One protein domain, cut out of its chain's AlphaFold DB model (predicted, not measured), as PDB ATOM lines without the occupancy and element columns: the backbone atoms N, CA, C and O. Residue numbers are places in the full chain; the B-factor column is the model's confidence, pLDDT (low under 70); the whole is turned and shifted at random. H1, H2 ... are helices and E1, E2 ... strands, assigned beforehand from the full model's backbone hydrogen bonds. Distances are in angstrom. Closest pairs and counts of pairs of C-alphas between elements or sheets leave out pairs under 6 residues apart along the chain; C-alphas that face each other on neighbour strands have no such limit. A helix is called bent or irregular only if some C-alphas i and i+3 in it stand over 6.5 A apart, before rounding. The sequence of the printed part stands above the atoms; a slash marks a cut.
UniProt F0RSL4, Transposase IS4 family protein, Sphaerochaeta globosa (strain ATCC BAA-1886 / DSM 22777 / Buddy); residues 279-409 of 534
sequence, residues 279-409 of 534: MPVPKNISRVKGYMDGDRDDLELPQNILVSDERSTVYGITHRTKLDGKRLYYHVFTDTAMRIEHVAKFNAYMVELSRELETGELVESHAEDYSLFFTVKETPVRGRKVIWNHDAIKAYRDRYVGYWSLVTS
ATOM      1  N   MET A 279      33.122   7.409  42.441       95.12
ATOM      2  CA  MET A 279      34.252   7.762  41.569       95.12
ATOM      3  C   MET A 279      34.836   6.523  40.876       95.12
ATOM      4  O   MET A 279      34.703   5.416  41.408       95.12
ATOM      5  N   PRO A 280      35.523   6.661  39.730       94.94
ATOM      6  CA  PRO A 280      36.254   5.558  39.131       94.94
ATOM      7  C   PRO A 280      37.479   5.176  39.939       94.94
ATOM      8  O   PRO A 280      38.110   6.001  40.598       94.94
ATOM      9  N   VAL A 281      37.860   3.912  39.810       93.88
ATOM     10  CA  VAL A 281      39.047   3.374  40.464       93.88
ATOM     11  C   VAL A 281      40.138   3.118  39.428       93.88
ATOM     12  O   VAL A 281      39.864   2.547  38.365       93.88
ATOM     13  N   PRO A 282      41.397   3.506  39.700       89.94
ATOM     14  CA  PRO A 282      42.519   3.111  38.868       89.94
ATOM     15  C   PRO A 282      42.646   1.590  38.716       89.94
ATOM     16  O   PRO A 282      42.511   0.830  39.671       89.94
ATOM     17  N   LYS A 283      42.941   1.140  37.491       82.06
ATOM     18  CA  LYS A 283      43.049  -0.291  37.155       82.06
ATOM     19  C   LYS A 283      44.217  -0.990  37.855       82.06
ATOM     20  O   LYS A 283      44.214  -2.205  37.995       82.06
ATOM     21  N   ASN A 284      45.235  -0.241  38.274       81.50
ATOM     22  CA  ASN A 284      46.415  -0.778  38.948       81.50
ATOM     23  C   ASN A 284      46.166  -1.140  40.422       81.50
ATOM     24  O   ASN A 284      47.029  -1.758  41.040       81.50
ATOM     25  N   ILE A 285      44.995  -0.818  40.980       89.94
ATOM     26  CA  ILE A 285      44.653  -1.172  42.358       89.94
ATOM     27  C   ILE A 285      44.448  -2.685  42.480       89.94
ATOM     28  O   ILE A 285      43.543  -3.249  41.868       89.94
ATOM     29  N   SER A 286      45.257  -3.331  43.324       90.19
ATOM     30  CA  SER A 286      45.279  -4.790  43.524       90.19
ATOM     31  C   SER A 286      43.902  -5.384  43.819       90.19
ATOM     32  O   SER A 286      43.521  -6.386  43.226       90.19
ATOM     33  N   ARG A 287      43.117  -4.727  44.680       90.69
ATOM     34  CA  ARG A 287      41.744  -5.146  44.997       90.69
ATOM     35  C   ARG A 287      40.839  -5.170  43.762       90.69
ATOM     36  O   ARG A 287      40.061  -6.100  43.605       90.69
ATOM     37  N   VAL A 288      40.947  -4.162  42.896       90.81
ATOM     38  CA  VAL A 288      40.148  -4.085  41.666       90.81
ATOM     39  C   VAL A 288      40.610  -5.121  40.652       90.81
ATOM     40  O   VAL A 288      39.760  -5.757  40.042       90.81
ATOM     41  N   LYS A 289      41.925  -5.348  40.523       91.50
ATOM     42  CA  LYS A 289      42.451  -6.451  39.706       91.50
ATOM     43  C   LYS A 289      41.896  -7.798  40.163       91.50
ATOM     44  O   LYS A 289      41.405  -8.541  39.330       91.50
ATOM     45  N   GLY A 290      41.869  -8.054  41.472       93.12
ATOM     46  CA  GLY A 290      41.289  -9.279  42.028       93.12
ATOM     47  C   GLY A 290      39.809  -9.469  41.678       93.12
ATOM     48  O   GLY A 290      39.410 -10.577  41.339       93.12
ATOM     49  N   TYR A 291      39.005  -8.400  41.705       93.94
ATOM     50  CA  TYR A 291      37.613  -8.466  41.243       93.94
ATOM     51  C   TYR A 291      37.515  -8.711  39.733       93.94
ATOM     52  O   TYR A 291      36.767  -9.581  39.317       93.94
ATOM     53  N   MET A 292      38.304  -8.003  38.918       91.75
ATOM     54  CA  MET A 292      38.322  -8.194  37.460       91.75
ATOM     55  C   MET A 292      38.751  -9.612  37.060       91.75
ATOM     56  O   MET A 292      38.144 -10.204  36.175       91.75
ATOM     57  N   ASP A 293      39.768 -10.163  37.724       91.06
ATOM     58  CA  ASP A 293      40.234 -11.533  37.498       91.06
ATOM     59  C   ASP A 293      39.158 -12.560  37.892       91.06
ATOM     60  O   ASP A 293      38.985 -13.551  37.185       91.06
ATOM     61  N   GLY A 294      38.434 -12.322  38.993       90.75
ATOM     62  CA  GLY A 294      37.359 -13.200  39.466       90.75
ATOM     63  C   GLY A 294      36.084 -13.136  38.623       90.75
ATOM     64  O   GLY A 294      35.441 -14.159  38.420       90.75
ATOM     65  N   ASP A 295      35.742 -11.960  38.101       90.75
ATOM     66  CA  ASP A 295      34.531 -11.731  37.303       90.75
ATOM     67  C   ASP A 295      34.690 -12.143  35.837       90.75
ATOM     68  O   ASP A 295      33.707 -12.202  35.104       90.75
ATOM     69  N   ARG A 296      35.923 -12.383  35.380       82.94
ATOM     70  CA  ARG A 296      36.292 -12.493  33.962       82.94
ATOM     71  C   ARG A 296      35.375 -13.399  33.141       82.94
ATOM     72  O   ARG A 296      34.956 -13.007  32.055       82.94
ATOM     73  N   ASP A 297      35.123 -14.606  33.631       87.50
ATOM     74  CA  ASP A 297      34.404 -15.628  32.867       87.50
ATOM     75  C   ASP A 297      32.877 -15.414  32.918       87.50
ATOM     76  O   ASP A 297      32.159 -15.875  32.030       87.50
ATOM     77  N   ASP A 298      32.394 -14.644  33.900       91.81
ATOM     78  CA  ASP A 298      30.970 -14.437  34.167       91.81
ATOM     79  C   ASP A 298      30.465 -13.038  33.771       91.81
ATOM     80  O   ASP A 298      29.266 -12.854  33.550       91.81
ATOM     81  N   LEU A 299      31.337 -12.027  33.674       91.44
ATOM     82  CA  LEU A 299      30.943 -10.622  33.507       91.44
ATOM     83  C   LEU A 299      30.060 -10.408  32.277       91.44
ATOM     84  O   LEU A 299      29.075  -9.687  32.361       91.44
ATOM     85  N   GLU A 300      30.375 -11.062  31.158       92.12
ATOM     86  CA  GLU A 300      29.642 -10.937  29.890       92.12
ATOM     87  C   GLU A 300      28.453 -11.903  29.755       92.12
ATOM     88  O   GLU A 300      27.902 -12.072  28.665       92.12
ATOM     89  N   LEU A 301      28.014 -12.533  30.849       94.31
ATOM     90  CA  LEU A 301      26.803 -13.348  30.838       94.31
ATOM     91  C   LEU A 301      25.534 -12.479  30.748       94.31
ATOM     92  O   LEU A 301      25.491 -11.383  31.316       94.31
ATOM     93  N   PRO A 302      24.451 -12.967  30.106       94.50
ATOM     94  CA  PRO A 302      23.225 -12.190  29.909       94.50
ATOM     95  C   PRO A 302      22.600 -11.625  31.190       94.50
ATOM     96  O   PRO A 302      22.039 -10.531  31.156       94.50
ATOM     97  N   GLN A 303      22.718 -12.321  32.329       94.56
ATOM     98  CA  GLN A 303      22.203 -11.816  33.610       94.56
ATOM     99  C   GLN A 303      22.905 -10.544  34.115       94.56
ATOM    100  O   GLN A 303      22.348  -9.844  34.957       94.56
ATOM    101  N   ASN A 304      24.100 -10.237  33.601       96.56
ATOM    102  CA  ASN A 304      24.915  -9.096  34.017       96.56
ATOM    103  C   ASN A 304      24.761  -7.883  33.082       96.56
ATOM    104  O   ASN A 304      25.449  -6.880  33.263       96.56
ATOM    105  N   ILE A 305      23.864  -7.945  32.089       96.44
ATOM    106  CA  ILE A 305      23.566  -6.816  31.200       96.44
ATOM    107  C   ILE A 305      22.891  -5.694  32.002       96.44
ATOM    108  O   ILE A 305      21.801  -5.861  32.545       96.44
ATOM    109  N   LEU A 306      23.512  -4.515  32.022       95.62
ATOM    110  CA  LEU A 306      22.979  -3.321  32.688       95.62
ATOM    111  C   LEU A 306      22.253  -2.399  31.706       95.62
ATOM    112  O   LEU A 306      21.211  -1.811  32.018       95.62
ATOM    113  N   VAL A 307      22.834  -2.239  30.517       93.12
ATOM    114  CA  VAL A 307      22.324  -1.405  29.425       93.12
ATOM    115  C   VAL A 307      22.653  -2.108  28.114       93.12
ATOM    116  O   VAL A 307      23.779  -2.554  27.928       93.12
ATOM    117  N   SER A 308      21.689  -2.190  27.203       91.38
ATOM    118  CA  SER A 308      21.908  -2.694  25.850       91.38
ATOM    119  C   SER A 308      21.128  -1.821  24.874       91.38
ATOM    120  O   SER A 308      19.930  -1.599  25.062       91.38
ATOM    121  N   ASP A 309      21.831  -1.274  23.889       87.56
ATOM    122  CA  ASP A 309      21.274  -0.508  22.779       87.56
ATOM    123  C   ASP A 309      21.936  -0.927  21.454       87.56
ATOM    124  O   ASP A 309      22.810  -1.792  21.421       87.56
ATOM    125  N   GLU A 310      21.510  -0.324  20.341       83.06
ATOM    126  CA  GLU A 310      22.028  -0.646  19.000       83.06
ATOM    127  C   GLU A 310      23.541  -0.405  18.846       83.06
ATOM    128  O   GLU A 310      24.151  -0.913  17.906       83.06
ATOM    129  N   ARG A 311      24.155   0.392  19.732       83.12
ATOM    130  CA  ARG A 311      25.565   0.791  19.645       83.12
ATOM    131  C   ARG A 311      26.455  -0.021  20.572       83.12
ATOM    132  O   ARG A 311      27.609  -0.268  20.232       83.12
ATOM    133  N   SER A 312      25.962  -0.380  21.753       90.19
ATOM    134  CA  SER A 312      26.776  -0.984  22.806       90.19
ATOM    135  C   SER A 312      25.951  -1.839  23.761       90.19
ATOM    136  O   SER A 312      24.768  -1.598  24.003       90.19
ATOM    137  N   THR A 313      26.599  -2.839  24.353       94.38
ATOM    138  CA  THR A 313      26.081  -3.535  25.531       94.38
ATOM    139  C   THR A 313      27.070  -3.357  26.669       94.38
ATOM    140  O   THR A 313      28.268  -3.597  26.513       94.38
ATOM    141  N   VAL A 314      26.550  -2.909  27.807       95.69
ATOM    142  CA  VAL A 314      27.300  -2.694  29.038       95.69
ATOM    143  C   VAL A 314      26.920  -3.772  30.027       95.69
ATOM    144  O   VAL A 314      25.744  -3.914  30.376       95.69
ATOM    145  N   TYR A 315      27.929  -4.472  30.516       96.62
ATOM    146  CA  TYR A 315      27.790  -5.461  31.569       96.62
ATOM    147  C   TYR A 315      28.369  -4.929  32.873       96.62
ATOM    148  O   TYR A 315      29.265  -4.076  32.850       96.62
ATOM    149  N   GLY A 316      27.901  -5.446  34.007       96.94
ATOM    150  CA  GLY A 316      28.567  -5.180  35.271       96.94
ATOM    151  C   GLY A 316      28.193  -6.099  36.424       96.94
ATOM    152  O   GLY A 316      27.077  -6.602  36.508       96.94
ATOM    153  N   ILE A 317      29.149  -6.268  37.335       97.06
ATOM    154  CA  ILE A 317      29.035  -7.055  38.568       97.06
ATOM    155  C   ILE A 317      29.351  -6.152  39.764       97.06
ATOM    156  O   ILE A 317      30.199  -5.260  39.687       97.06
ATOM    157  N   THR A 318      28.651  -6.369  40.882       97.75
ATOM    158  CA  THR A 318      28.854  -5.613  42.125       97.75
ATOM    159  C   THR A 318      29.534  -6.451  43.199       97.75
ATOM    160  O   THR A 318      29.006  -7.469  43.638       97.75
ATOM    161  N   HIS A 319      30.636  -5.930  43.729       97.12
ATOM    162  CA  HIS A 319      31.351  -6.453  44.888       97.12
ATOM    163  C   HIS A 319      31.086  -5.592  46.115       97.12
ATOM    164  O   HIS A 319      31.463  -4.420  46.178       97.12
ATOM    165  N   ARG A 320      30.460  -6.181  47.137       96.81
ATOM    166  CA  ARG A 320      30.227  -5.511  48.420       96.81
ATOM    167  C   ARG A 320      31.398  -5.750  49.364       96.81
ATOM    168  O   ARG A 320      31.733  -6.888  49.672       96.81
ATOM    169  N   THR A 321      31.954  -4.679  49.910       94.75
ATOM    170  CA  THR A 321      33.076  -4.737  50.851       94.75
ATOM    171  C   THR A 321      32.891  -3.756  52.010       94.75
ATOM    172  O   THR A 321      31.859  -3.084  52.133       94.75
ATOM    173  N   LYS A 322      33.880  -3.702  52.902       93.38
ATOM    174  CA  LYS A 322      33.967  -2.704  53.963       93.38
ATOM    175  C   LYS A 322      35.350  -2.065  53.979       93.38
ATOM    176  O   LYS A 322      36.343  -2.722  53.681       93.38
ATOM    177  N   LEU A 323      35.395  -0.796  54.353       90.88
ATOM    178  CA  LEU A 323      36.610  -0.085  54.730       90.88
ATOM    179  C   LEU A 323      36.299   0.673  56.020       90.88
ATOM    180  O   LEU A 323      35.243   1.297  56.110       90.88
ATOM    181  N   ASP A 324      37.151   0.532  57.031       87.12
ATOM    182  CA  ASP A 324      36.989   1.181  58.342       87.12
ATOM    183  C   ASP A 324      35.592   0.949  58.960       87.12
ATOM    184  O   ASP A 324      34.937   1.834  59.507       87.12
ATOM    185  N   GLY A 325      35.072  -0.275  58.794       88.25
ATOM    186  CA  GLY A 325      33.744  -0.684  59.265       88.25
ATOM    187  C   GLY A 325      32.558  -0.134  58.457       88.25
ATOM    188  O   GLY A 325      31.427  -0.590  58.651       88.25
ATOM    189  N   LYS A 326      32.785   0.785  57.513       92.25
ATOM    190  CA  LYS A 326      31.765   1.366  56.631       92.25
ATOM    191  C   LYS A 326      31.636   0.555  55.343       92.25
ATOM    192  O   LYS A 326      32.595  -0.045  54.868       92.25
ATOM    193  N   ARG A 327      30.423   0.502  54.787       94.50
ATOM    194  CA  ARG A 327      30.126  -0.253  53.560       94.50
ATOM    195  C   ARG A 327      30.672   0.473  52.334       94.50
ATOM    196  O   ARG A 327      30.557   1.690  52.248       94.50
ATOM    197  N   LEU A 328      31.194  -0.301  51.393       96.12
ATOM    198  CA  LEU A 328      31.578   0.146  50.059       96.12
ATOM    199  C   LEU A 328      31.087  -0.857  49.021       96.12
ATOM    200  O   LEU A 328      31.031  -2.061  49.287       96.12
ATOM    201  N   TYR A 329      30.801  -0.354  47.831       97.69
ATOM    202  CA  TYR A 329      30.461  -1.148  46.662       97.69
ATOM    203  C   TYR A 329      31.463  -0.840  45.557       97.69
ATOM    204  O   TYR A 329      31.790   0.319  45.303       97.69
ATOM    205  N   TYR A 330      31.984  -1.895  44.946       97.38
ATOM    206  CA  TYR A 330      32.800  -1.836  43.747       97.38
ATOM    207  C   TYR A 330      31.977  -2.404  42.605       97.38
ATOM    208  O   TYR A 330      31.578  -3.562  42.667       97.38
ATOM    209  N   HIS A 331      31.727  -1.610  41.576       97.62
ATOM    210  CA  HIS A 331      31.046  -2.072  40.376       97.62
ATOM    211  C   HIS A 331      32.083  -2.226  39.275       97.62
ATOM    212  O   HIS A 331      32.726  -1.240  38.913       97.62
ATOM    213  N   VAL A 332      32.278  -3.445  38.787       96.06
ATOM    214  CA  VAL A 332      33.154  -3.744  37.651       96.06
ATOM    215  C   VAL A 332      32.303  -3.725  36.393       96.06
ATOM    216  O   VAL A 332      31.215  -4.293  36.387       96.06
ATOM    217  N   PHE A 333      32.788  -3.066  35.346       95.38
ATOM    218  CA  PHE A 333      32.069  -2.885  34.094       95.38
ATOM    219  C   PHE A 333      32.928  -3.261  32.892       95.38
ATOM    220  O   PHE A 333      34.146  -3.061  32.893       95.38
ATOM    221  N   THR A 334      32.259  -3.699  31.829       93.62
ATOM    222  CA  THR A 334      32.807  -3.747  30.471       93.62
ATOM    223  C   THR A 334      31.746  -3.259  29.490       93.62
ATOM    224  O   THR A 334      30.552  -3.488  29.683       93.62
ATOM    225  N   ASP A 335      32.178  -2.543  28.459       93.00
ATOM    226  CA  ASP A 335      31.327  -2.021  27.390       93.00
ATOM    227  C   ASP A 335      31.886  -2.523  26.058       93.00
ATOM    228  O   ASP A 335      33.072  -2.342  25.760       93.00
ATOM    229  N   THR A 336      31.042  -3.196  25.272       90.69
ATOM    230  CA  THR A 336      31.468  -3.852  24.031       90.69
ATOM    231  C   THR A 336      32.058  -2.876  23.014       90.69
ATOM    232  O   THR A 336      33.038  -3.223  22.352       90.69
ATOM    233  N   ALA A 337      31.522  -1.657  22.916       88.56
ATOM    234  CA  ALA A 337      32.004  -0.637  21.995       88.56
ATOM    235  C   ALA A 337      33.282   0.025  22.524       88.56
ATOM    236  O   ALA A 337      34.283   0.097  21.806       88.56
ATOM    237  N   MET A 338      33.301   0.423  23.805       87.19
ATOM    238  CA  MET A 338      34.502   1.013  24.415       87.19
ATOM    239  C   MET A 338      35.683   0.040  24.407       87.19
ATOM    240  O   MET A 338      36.835   0.457  24.295       87.19
ATOM    241  N   ARG A 339      35.433  -1.269  24.510       89.50
ATOM    242  CA  ARG A 339      36.492  -2.277  24.437       89.50
ATOM    243  C   ARG A 339      37.189  -2.286  23.082       89.50
ATOM    244  O   ARG A 339      38.408  -2.409  23.064       89.50
ATOM    245  N   ILE A 340      36.463  -2.129  21.973       89.94
ATOM    246  CA  ILE A 340      37.069  -2.054  20.633       89.94
ATOM    247  C   ILE A 340      38.052  -0.878  20.575       89.94
ATOM    248  O   ILE A 340      39.208  -1.053  20.183       89.94
ATOM    249  N   GLU A 341      37.624   0.294  21.048       90.50
ATOM    250  CA  GLU A 341      38.471   1.488  21.120       90.50
ATOM    251  C   GLU A 341      39.680   1.276  22.045       90.50
ATOM    252  O   GLU A 341      40.816   1.574  21.678       90.50
ATOM    253  N   HIS A 342      39.464   0.721  23.240       90.75
ATOM    254  CA  HIS A 342      40.533   0.455  24.201       90.75
ATOM    255  C   HIS A 342      41.544  -0.580  23.692       90.75
ATOM    256  O   HIS A 342      42.731  -0.438  23.970       90.75
ATOM    257  N   VAL A 343      41.111  -1.593  22.933       92.81
ATOM    258  CA  VAL A 343      42.010  -2.558  22.280       92.81
ATOM    259  C   VAL A 343      42.848  -1.870  21.210       92.81
ATOM    260  O   VAL A 343      44.053  -2.104  21.153       92.81
ATOM    261  N   ALA A 344      42.254  -0.987  20.403       92.44
ATOM    262  CA  ALA A 344      43.006  -0.208  19.423       92.44
ATOM    263  C   ALA A 344      44.069   0.681  20.097       92.44
ATOM    264  O   ALA A 344      45.232   0.649  19.692       92.44
ATOM    265  N   LYS A 345      43.703   1.400  21.172       92.81
ATOM    266  CA  LYS A 345      44.639   2.218  21.967       92.81
ATOM    267  C   LYS A 345      45.749   1.380  22.602       92.81
ATOM    268  O   LYS A 345      46.909   1.760  22.527       92.81
ATOM    269  N   PHE A 346      45.410   0.229  23.185       94.50
ATOM    270  CA  PHE A 346      46.392  -0.684  23.770       94.50
ATOM    271  C   PHE A 346      47.375  -1.210  22.719       94.50
ATOM    272  O   PHE A 346      48.577  -1.204  22.951       94.50
ATOM    273  N   ASN A 347      46.892  -1.609  21.540       94.06
ATOM    274  CA  ASN A 347      47.765  -2.074  20.462       94.06
ATOM    275  C   ASN A 347      48.707  -0.965  19.972       94.06
ATOM    276  O   ASN A 347      49.889  -1.230  19.765       94.06
ATOM    277  N   ALA A 348      48.206   0.265  19.814       95.69
ATOM    278  CA  ALA A 348      49.038   1.415  19.462       95.69
ATOM    279  C   ALA A 348      50.116   1.677  20.526       95.69
ATOM    280  O   ALA A 348      51.281   1.852  20.180       95.69
ATOM    281  N   TYR A 349      49.747   1.598  21.808       95.25
ATOM    282  CA  TYR A 349      50.682   1.722  22.923       95.25
ATOM    283  C   TYR A 349      51.765   0.631  22.908       95.25
ATOM    284  O   TYR A 349      52.941   0.929  23.065       95.25
ATOM    285  N   MET A 350      51.419  -0.631  22.620       97.00
ATOM    286  CA  MET A 350      52.426  -1.698  22.481       97.00
ATOM    287  C   MET A 350      53.423  -1.422  21.345       97.00
ATOM    288  O   MET A 350      54.611  -1.706  21.485       97.00
ATOM    289  N   VAL A 351      52.964  -0.858  20.222       96.31
ATOM    290  CA  VAL A 351      53.854  -0.459  19.117       96.31
ATOM    291  C   VAL A 351      54.782   0.680  19.546       96.31
ATOM    292  O   VAL A 351      55.969   0.645  19.224       96.31
ATOM    293  N   GLU A 352      54.269   1.656  20.294       96.31
ATOM    294  CA  GLU A 352      55.064   2.752  20.855       96.31
ATOM    295  C   GLU A 352      56.162   2.238  21.796       96.31
ATOM    296  O   GLU A 352      57.329   2.559  21.577       96.31
ATOM    297  N   LEU A 353      55.825   1.358  22.745       96.38
ATOM    298  CA  LEU A 353      56.803   0.733  23.644       96.38
ATOM    299  C   LEU A 353      57.881  -0.044  22.877       96.38
ATOM    300  O   LEU A 353      59.064   0.046  23.206       96.38
ATOM    301  N   SER A 354      57.494  -0.795  21.839       95.81
ATOM    302  CA  SER A 354      58.459  -1.512  20.993       95.81
ATOM    303  C   SER A 354      59.423  -0.538  20.322       95.81
ATOM    304  O   SER A 354      60.629  -0.771  20.339       95.81
ATOM    305  N   ARG A 355      58.910   0.577  19.784       95.62
ATOM    306  CA  ARG A 355      59.726   1.617  19.149       95.62
ATOM    307  C   ARG A 355      60.708   2.244  20.138       95.62
ATOM    308  O   ARG A 355      61.886   2.325  19.817       95.62
ATOM    309  N   GLU A 356      60.251   2.648  21.323       95.81
ATOM    310  CA  GLU A 356      61.105   3.224  22.380       95.81
ATOM    311  C   GLU A 356      62.229   2.261  22.794       95.81
ATOM    312  O   GLU A 356      63.388   2.652  22.952       95.81
ATOM    313  N   LEU A 357      61.910   0.969  22.919       94.69
ATOM    314  CA  LEU A 357      62.894  -0.068  23.217       94.69
ATOM    315  C   LEU A 357      63.864  -0.305  22.052       94.69
ATOM    316  O   LEU A 357      65.029  -0.607  22.299       94.69
ATOM    317  N   GLU A 358      63.420  -0.198  20.802       93.06
ATOM    318  CA  GLU A 358      64.262  -0.366  19.611       93.06
ATOM    319  C   GLU A 358      65.214   0.819  19.400       93.06
ATOM    320  O   GLU A 358      66.388   0.604  19.096       93.06
ATOM    321  N   THR A 359      64.738   2.055  19.598       91.50
ATOM    322  CA  THR A 359      65.538   3.284  19.450       91.50
ATOM    323  C   THR A 359      66.409   3.577  20.669       91.50
ATOM    324  O   THR A 359      67.411   4.279  20.556       91.50
ATOM    325  N   GLY A 360      66.061   3.021  21.833       89.38
ATOM    326  CA  GLY A 360      66.722   3.301  23.106       89.38
ATOM    327  C   GLY A 360      66.267   4.598  23.776       89.38
ATOM    328  O   GLY A 360      66.841   4.977  24.796       89.38
ATOM    329  N   GLU A 361      65.227   5.244  23.254       92.94
ATOM    330  CA  GLU A 361      64.585   6.433  23.823       92.94
ATOM    331  C   GLU A 361      63.622   6.025  24.951       92.94
ATOM    332  O   GLU A 361      62.404   6.125  24.829       92.94
ATOM    333  N   LEU A 362      64.175   5.488  26.041       92.31
ATOM    334  CA  LEU A 362      63.382   4.926  27.134       92.31
ATOM    335  C   LEU A 362      62.678   6.008  27.952       92.31
ATOM    336  O   LEU A 362      63.284   7.007  28.347       92.31
ATOM    337  N   VAL A 363      61.420   5.738  28.290       93.06
ATOM    338  CA  VAL A 363      60.609   6.563  29.185       93.06
ATOM    339  C   VAL A 363      60.509   5.867  30.541       93.06
ATOM    340  O   VAL A 363      60.088   4.715  30.633       93.06
ATOM    341  N   GLU A 364      60.883   6.562  31.618       91.62
ATOM    342  CA  GLU A 364      60.925   5.985  32.973       91.62
ATOM    343  C   GLU A 364      59.565   5.417  33.414       91.62
ATOM    344  O   GLU A 364      59.497   4.317  33.961       91.62
ATOM    345  N   SER A 365      58.464   6.107  33.097       89.38
ATOM    346  CA  SER A 365      57.108   5.662  33.440       89.38
ATOM    347  C   SER A 365      56.660   4.385  32.725       89.38
ATOM    348  O   SER A 365      55.654   3.803  33.121       89.38
ATOM    349  N   HIS A 366      57.373   3.942  31.686       93.81
ATOM    350  CA  HIS A 366      57.061   2.729  30.925       93.81
ATOM    351  C   HIS A 366      57.864   1.503  31.393       93.81
ATOM    352  O   HIS A 366      57.671   0.407  30.870       93.81
ATOM    353  N   ALA A 367      58.750   1.649  32.386       92.44
ATOM    354  CA  ALA A 367      59.681   0.598  32.802       92.44
ATOM    355  C   ALA A 367      59.003  -0.734  33.174       92.44
ATOM    356  O   ALA A 367      59.464  -1.803  32.758       92.44
ATOM    357  N   GLU A 368      57.897  -0.684  33.925       92.12
ATOM    358  CA  GLU A 368      57.134  -1.884  34.287       92.12
ATOM    359  C   GLU A 368      56.540  -2.564  33.046       92.12
ATOM    360  O   GLU A 368      56.692  -3.776  32.875       92.12
ATOM    361  N   ASP A 369      55.942  -1.790  32.140       93.31
ATOM    362  CA  ASP A 369      55.308  -2.304  30.926       93.31
ATOM    363  C   ASP A 369      56.336  -2.886  29.947       93.31
ATOM    364  O   ASP A 369      56.098  -3.945  29.360       93.31
ATOM    365  N   TYR A 370      57.526  -2.282  29.837       96.00
ATOM    366  CA  TYR A 370      58.641  -2.870  29.093       96.00
ATOM    367  C   TYR A 370      58.976  -4.269  29.610       96.00
ATOM    368  O   TYR A 370      59.074  -5.210  28.823       96.00
ATOM    369  N   SER A 371      59.134  -4.408  30.930       94.19
ATOM    370  CA  SER A 371      59.498  -5.681  31.562       94.19
ATOM    371  C   SER A 371      58.397  -6.740  31.448       94.19
ATOM    372  O   SER A 371      58.687  -7.933  31.359       94.19
ATOM    373  N   LEU A 372      57.134  -6.308  31.420       94.25
ATOM    374  CA  LEU A 372      55.975  -7.185  31.341       94.25
ATOM    375  C   LEU A 372      55.748  -7.704  29.915       94.25
ATOM    376  O   LEU A 372      55.506  -8.898  29.712       94.25
ATOM    377  N   PHE A 373      55.819  -6.812  28.926       96.56
ATOM    378  CA  PHE A 373      55.406  -7.098  27.552       96.56
ATOM    379  C   PHE A 373      56.558  -7.431  26.608       96.56
ATOM    380  O   PHE A 373      56.303  -7.952  25.520       96.56
ATOM    381  N   PHE A 374      57.810  -7.187  26.999       97.06
ATOM    382  CA  PHE A 374      58.959  -7.371  26.119       97.06
ATOM    383  C   PHE A 374      60.141  -8.052  26.807       97.06
ATOM    384  O   PHE A 374      60.319  -8.046  28.020       97.06
ATOM    385  N   THR A 375      61.002  -8.651  25.992       95.31
ATOM    386  CA  THR A 375      62.335  -9.104  26.385       95.31
ATOM    387  C   THR A 375      63.350  -8.477  25.445       95.31
ATOM    388  O   THR A 375      63.331  -8.728  24.239       95.31
ATOM    389  N   VAL A 376      64.257  -7.669  25.994       92.69
ATOM    390  CA  VAL A 376      65.342  -7.044  25.233       92.69
ATOM    391  C   VAL A 376      66.580  -7.927  25.306       92.69
ATOM    392  O   VAL A 376      66.993  -8.345  26.386       92.69
ATOM    393  N   LYS A 377      67.182  -8.216  24.153       90.69
ATOM    394  CA  LYS A 377      68.479  -8.892  24.059       90.69
ATOM    395  C   LYS A 377      69.464  -7.995  23.331       90.69
ATOM    396  O   LYS A 377      69.191  -7.579  22.208       90.69
ATOM    397  N   GLU A 378      70.618  -7.756  23.933       86.81
ATOM    398  CA  GLU A 378      71.744  -7.108  23.266       86.81
ATOM    399  C   GLU A 378      72.769  -8.156  22.859       86.81
ATOM    400  O   GLU A 378      73.123  -9.045  23.634       86.81
ATOM    401  N   THR A 379      73.221  -8.086  21.609       81.62
ATOM    402  CA  THR A 379      74.262  -8.980  21.103       81.62
ATOM    403  C   THR A 379      75.383  -8.162  20.468       81.62
ATOM    404  O   THR A 379      75.081  -7.216  19.737       81.62
ATOM    405  N   PRO A 380      76.664  -8.542  20.655       76.50
ATOM    406  CA  PRO A 380      77.798  -7.782  20.117       76.50
ATOM    407  C   PRO A 380      77.775  -7.605  18.592       76.50
ATOM    408  O   PRO A 380      78.355  -6.661  18.072       76.50
ATOM    409  N   VAL A 381      77.119  -8.523  17.871       74.75
ATOM    410  CA  VAL A 381      77.148  -8.589  16.399       74.75
ATOM    411  C   VAL A 381      75.849  -8.103  15.751       74.75
ATOM    412  O   VAL A 381      75.891  -7.550  14.658       74.75
ATOM    413  N   ARG A 382      74.681  -8.318  16.374       72.00
ATOM    414  CA  ARG A 382      73.371  -8.002  15.766       72.00
ATOM    415  C   ARG A 382      72.665  -6.816  16.420       72.00
ATOM    416  O   ARG A 382      71.519  -6.542  16.079       72.00
ATOM    417  N   GLY A 383      73.333  -6.128  17.345       82.19
ATOM    418  CA  GLY A 383      72.765  -4.998  18.070       82.19
ATOM    419  C   GLY A 383      71.641  -5.410  19.023       82.19
ATOM    420  O   GLY A 383      71.575  -6.559  19.482       82.19
ATOM    421  N   ARG A 384      70.781  -4.441  19.338       87.06
ATOM    422  CA  ARG A 384      69.629  -4.585  20.230       87.06
ATOM    423  C   ARG A 384      68.464  -5.246  19.495       87.06
ATOM    424  O   ARG A 384      68.104  -4.842  18.396       87.06
ATOM    425  N   LYS A 385      67.857  -6.261  20.111       89.75
ATOM    426  CA  LYS A 385      66.665  -6.950  19.606       89.75
ATOM    427  C   LYS A 385      65.564  -6.928  20.658       89.75
ATOM    428  O   LYS A 385      65.769  -7.403  21.774       89.75
ATOM    429  N   VAL A 386      64.391  -6.440  20.268       93.88
ATOM    430  CA  VAL A 386      63.181  -6.425  21.097       93.88
ATOM    431  C   VAL A 386      62.307  -7.622  20.721       93.88
ATOM    432  O   VAL A 386      62.021  -7.860  19.549       93.88
ATOM    433  N   ILE A 387      61.947  -8.441  21.708       94.94
ATOM    434  CA  ILE A 387      61.121  -9.641  21.533       94.94
ATOM    435  C   ILE A 387      59.809  -9.431  22.281       94.94
ATOM    436  O   ILE A 387      59.823  -9.110  23.466       94.94
ATOM    437  N   TRP A 388      58.689  -9.640  21.594       96.88
ATOM    438  CA  TRP A 388      57.347  -9.458  22.139       96.88
ATOM    439  C   TRP A 388      56.943 -10.662  22.996       96.88
ATOM    440  O   TRP A 388      56.994 -11.807  22.541       96.88
ATOM    441  N   ASN A 389      56.498 -10.415  24.225       96.88
ATOM    442  CA  ASN A 389      55.911 -11.424  25.100       96.88
ATOM    443  C   ASN A 389      54.416 -11.581  24.777       96.88
ATOM    444  O   ASN A 389      53.547 -11.033  25.458       96.88
ATOM    445  N   HIS A 390      54.110 -12.305  23.695       95.00
ATOM    446  CA  HIS A 390      52.737 -12.453  23.196       95.00
ATOM    447  C   HIS A 390      51.760 -13.014  24.238       95.00
ATOM    448  O   HIS A 390      50.606 -12.585  24.264       95.00
ATOM    449  N   ASP A 391      52.212 -13.913  25.115       95.56
ATOM    450  CA  ASP A 391      51.370 -14.491  26.163       95.56
ATOM    451  C   ASP A 391      50.986 -13.446  27.216       95.56
ATOM    452  O   ASP A 391      49.807 -13.329  27.556       95.56
ATOM    453  N   ALA A 392      51.940 -12.628  27.679       94.31
ATOM    454  CA  ALA A 392      51.654 -11.543  28.620       94.31
ATOM    455  C   ALA A 392      50.765 -10.460  27.997       94.31
ATOM    456  O   ALA A 392      49.811 -10.008  28.631       94.31
ATOM    457  N   ILE A 393      51.023 -10.089  26.738       94.69
ATOM    458  CA  ILE A 393      50.216  -9.107  25.999       94.69
ATOM    459  C   ILE A 393      48.775  -9.604  25.861       94.69
ATOM    460  O   ILE A 393      47.832  -8.875  26.175       94.69
ATOM    461  N   LYS A 394      48.585 -10.857  25.428       93.50
ATOM    462  CA  LYS A 394      47.256 -11.458  25.280       93.50
ATOM    463  C   LYS A 394      46.547 -11.571  26.627       93.50
ATOM    464  O   LYS A 394      45.390 -11.173  26.733       93.50
ATOM    465  N   ALA A 395      47.241 -12.050  27.659       90.31
ATOM    466  CA  ALA A 395      46.685 -12.163  29.001       90.31
ATOM    467  C   ALA A 395      46.245 -10.801  29.552       90.31
ATOM    468  O   ALA A 395      45.147 -10.692  30.089       90.31
ATOM    469  N   TYR A 396      47.057  -9.754  29.387       91.12
ATOM    470  CA  TYR A 396      46.705  -8.415  29.850       91.12
ATOM    471  C   TYR A 396      45.526  -7.834  29.068       91.12
ATOM    472  O   TYR A 396      44.579  -7.314  29.662       91.12
ATOM    473  N   ARG A 397      45.557  -7.960  27.735       90.50
ATOM    474  CA  ARG A 397      44.478  -7.503  26.857       90.50
ATOM    475  C   ARG A 397      43.147  -8.131  27.245       90.50
ATOM    476  O   ARG A 397      42.178  -7.416  27.472       90.50
ATOM    477  N   ASP A 398      43.116  -9.454  27.354       85.94
ATOM    478  CA  ASP A 398      41.884 -10.205  27.581       85.94
ATOM    479  C   ASP A 398      41.335 -10.017  29.013       85.94
ATOM    480  O   ASP A 398      40.152 -10.263  29.241       85.94
ATOM    481  N   ARG A 399      42.166  -9.575  29.974       83.88
ATOM    482  CA  ARG A 399      41.774  -9.387  31.387       83.88
ATOM    483  C   ARG A 399      41.461  -7.947  31.786       83.88
ATOM    484  O   ARG A 399      40.629  -7.734  32.658       83.88
ATOM    485  N   TYR A 400      42.136  -6.956  31.202       87.25
ATOM    486  CA  TYR A 400      42.110  -5.583  31.731       87.25
ATOM    487  C   TYR A 400      41.717  -4.517  30.701       87.25
ATOM    488  O   TYR A 400      41.319  -3.399  31.067       87.25
ATOM    489  N   VAL A 401      41.813  -4.820  29.404       88.88
ATOM    490  CA  VAL A 401      41.463  -3.870  28.341       88.88
ATOM    491  C   VAL A 401      39.953  -3.902  28.106       88.88
ATOM    492  O   VAL A 401      39.354  -4.959  27.966       88.88
ATOM    493  N   GLY A 402      39.313  -2.729  28.102       87.62
ATOM    494  CA  GLY A 402      37.845  -2.620  28.071       87.62
ATOM    495  C   GLY A 402      37.170  -2.629  29.449       87.62
ATOM    496  O   GLY A 402      36.089  -2.068  29.583       87.62
ATOM    497  N   TYR A 403      37.845  -3.148  30.477       91.00
ATOM    498  CA  TYR A 403      37.324  -3.204  31.843       91.00
ATOM    499  C   TYR A 403      37.595  -1.914  32.614       91.00
ATOM    500  O   TYR A 403      38.648  -1.285  32.454       91.00
ATOM    501  N   TRP A 404      36.671  -1.526  33.486       92.50
ATOM    502  CA  TRP A 404      36.825  -0.407  34.417       92.50
ATOM    503  C   TRP A 404      35.945  -0.618  35.650       92.50
ATOM    504  O   TRP A 404      35.171  -1.568  35.705       92.50
ATOM    505  N   SER A 405      36.091   0.224  36.677       95.06
ATOM    506  CA  SER A 405      35.254   0.101  37.872       95.06
ATOM    507  C   SER A 405      34.926   1.436  38.520       95.06
ATOM    508  O   SER A 405      35.719   2.379  38.442       95.06
ATOM    509  N   LEU A 406      33.770   1.485  39.181       97.00
ATOM    510  CA  LEU A 406      33.381   2.544  40.110       97.00
ATOM    511  C   LEU A 406      33.469   2.025  41.541       97.00
ATOM    512  O   LEU A 406      33.104   0.883  41.815       97.00
ATOM    513  N   VAL A 407      33.885   2.891  42.459       97.12
ATOM    514  CA  VAL A 407      33.677   2.706  43.894       97.12
ATOM    515  C   VAL A 407      32.628   3.698  44.374       97.12
ATOM    516  O   VAL A 407      32.689   4.881  44.037       97.12
ATOM    517  N   THR A 408      31.679   3.222  45.175       97.00
ATOM    518  CA  THR A 408      30.650   4.056  45.800       97.00
ATOM    519  C   THR A 408      30.391   3.649  47.246       97.00
ATOM    520  O   THR A 408      30.571   2.490  47.632       97.00
ATOM    521  N   SER A 409      29.984   4.612  48.071       96.19
ATOM    522  CA  SER A 409      29.629   4.380  49.477       96.19
ATOM    523  C   SER A 409      28.130   4.223  49.729       96.19
ATOM    524  O   SER A 409      27.746   3.837  50.837       96.19
TER     525      SER A 409
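This is residues 279 to 409 of the 534 residues of the protein "Transposase IS4 family protein" of Sphaerochaeta globosa (strain ATCC BAA-1886 / DSM 22777 / Buddy) (UniProt F0RSL4). A tall, twisted sheet of four strands, E1, E2, E3 and E6, stands at one end of the domain, with H1 over one face, and a long arm runs away from it crosswise. The arm starts from the lower-numbered part of the long helix H2, next to the end of E3; at its far end H3 crosses H2, the two-stranded hairpin E4 and E5 makes the outermost tip, and H4 leads back beside H2 to the sheet. The printed part has 131 residues, with four named helices and six named strands in the order H1 E1 E2 E3 H2 H3 E4 E5 H4 E6, and the class is mixed, helices and strands. The large sheet has the order E1, E2, E3, E6 and the small one E4, E5, both antiparallel. The whole is loose, with a radius of gyration of the C-alphas of 18.2 A, and flat, spanning 59 by 42 by 22 A.

In the large sheet E1, residues 305 to 308, E2, residues 313 to 323, and E3, residues 326 to 335, form a meander, each strand the antiparallel neighbour of the one before. E1 and E2 are a hairpin, with N 306 and O 314 at 2.8 A. E2 and E3 are a hairpin too, with N 319 and O 330 at 2.8 A. E6, residues 403 to 408, is the edge strand antiparallel to E3, with N 333 and O 404 at 2.8 A; E1 is the other edge strand. Residues 279 to 280 pair with residues 406 to 407 of E6, antiparallel. H1, residues 286 to 295, is on one face of the sheet, two layers in all, at a height over the sheet of 9.5 A. It lies over E3 and E6 and slantwise to the strands, at 57 degrees to E3 on the local plane; the closest C-alphas of H1 and E3 are those of Met 292 and Val 332, 6.8 A apart. H2, residues 336 to 359, only grazes the sheet, with its residues 336 to 342. With its residues 350 to 357 alone it touches H3, residues 364 to 373, about perpendicular at 75 degrees; the C-alphas of Leu 353 and Tyr 370 come closest, at 6.8 A. E4, residues 374 to 379, and E5, residues 383 to 388, are a hairpin with N 377 and O 385 at 2.9 A, and both are apart from the four strands of the large sheet. H4, residues 390 to 400, is close to H2 but not clearly touching, opposite ways at a steep tilt of 37 degrees, only just past shallow; the closest C-alphas, of Val 343 and Arg 397, are 7.2 A apart. H1 and H4 only just touch, only at their ends, with 3 pairs of C-alphas within 8 A; the closest are those of Asp 293 and Arg 399, at 6.7 A. In H1 and H4 every O i to N i+4 pair is within hydrogen-bond range; in H2 it is 19 of 20 and in H3 4 of 6.

E2 is 31.2 A long from first to last C-alpha, E3 29.4 A and E6 17.1 A, while E1 has four residues. H2 is 35.1 A long, from C-alpha 336 at (31.468, -3.852, 24.031) to C-alpha 359 at (65.538, 3.284, 19.450). H1 measures 14.2 A, H4 15.3 A, E4 16.2 A and E5 16.6 A. H3, 15.2 A, is irregular: C-alphas 365 and 368 are 7.6 A apart. E6 ends at C-alpha 408, (30.650, 4.056, 45.800).

The two C-alphas farthest apart are those of Gly 325 and Val 381, 61.5 A. The C-alphas of Met 279 and Ser 409, first and last of the printed part, are 9.8 A apart. The printed part has no cut and no long link; the link from H1 to E1 is short and the other links are tight. The mean pLDDT of the printed part is 92.1, and no printed residue is under 70.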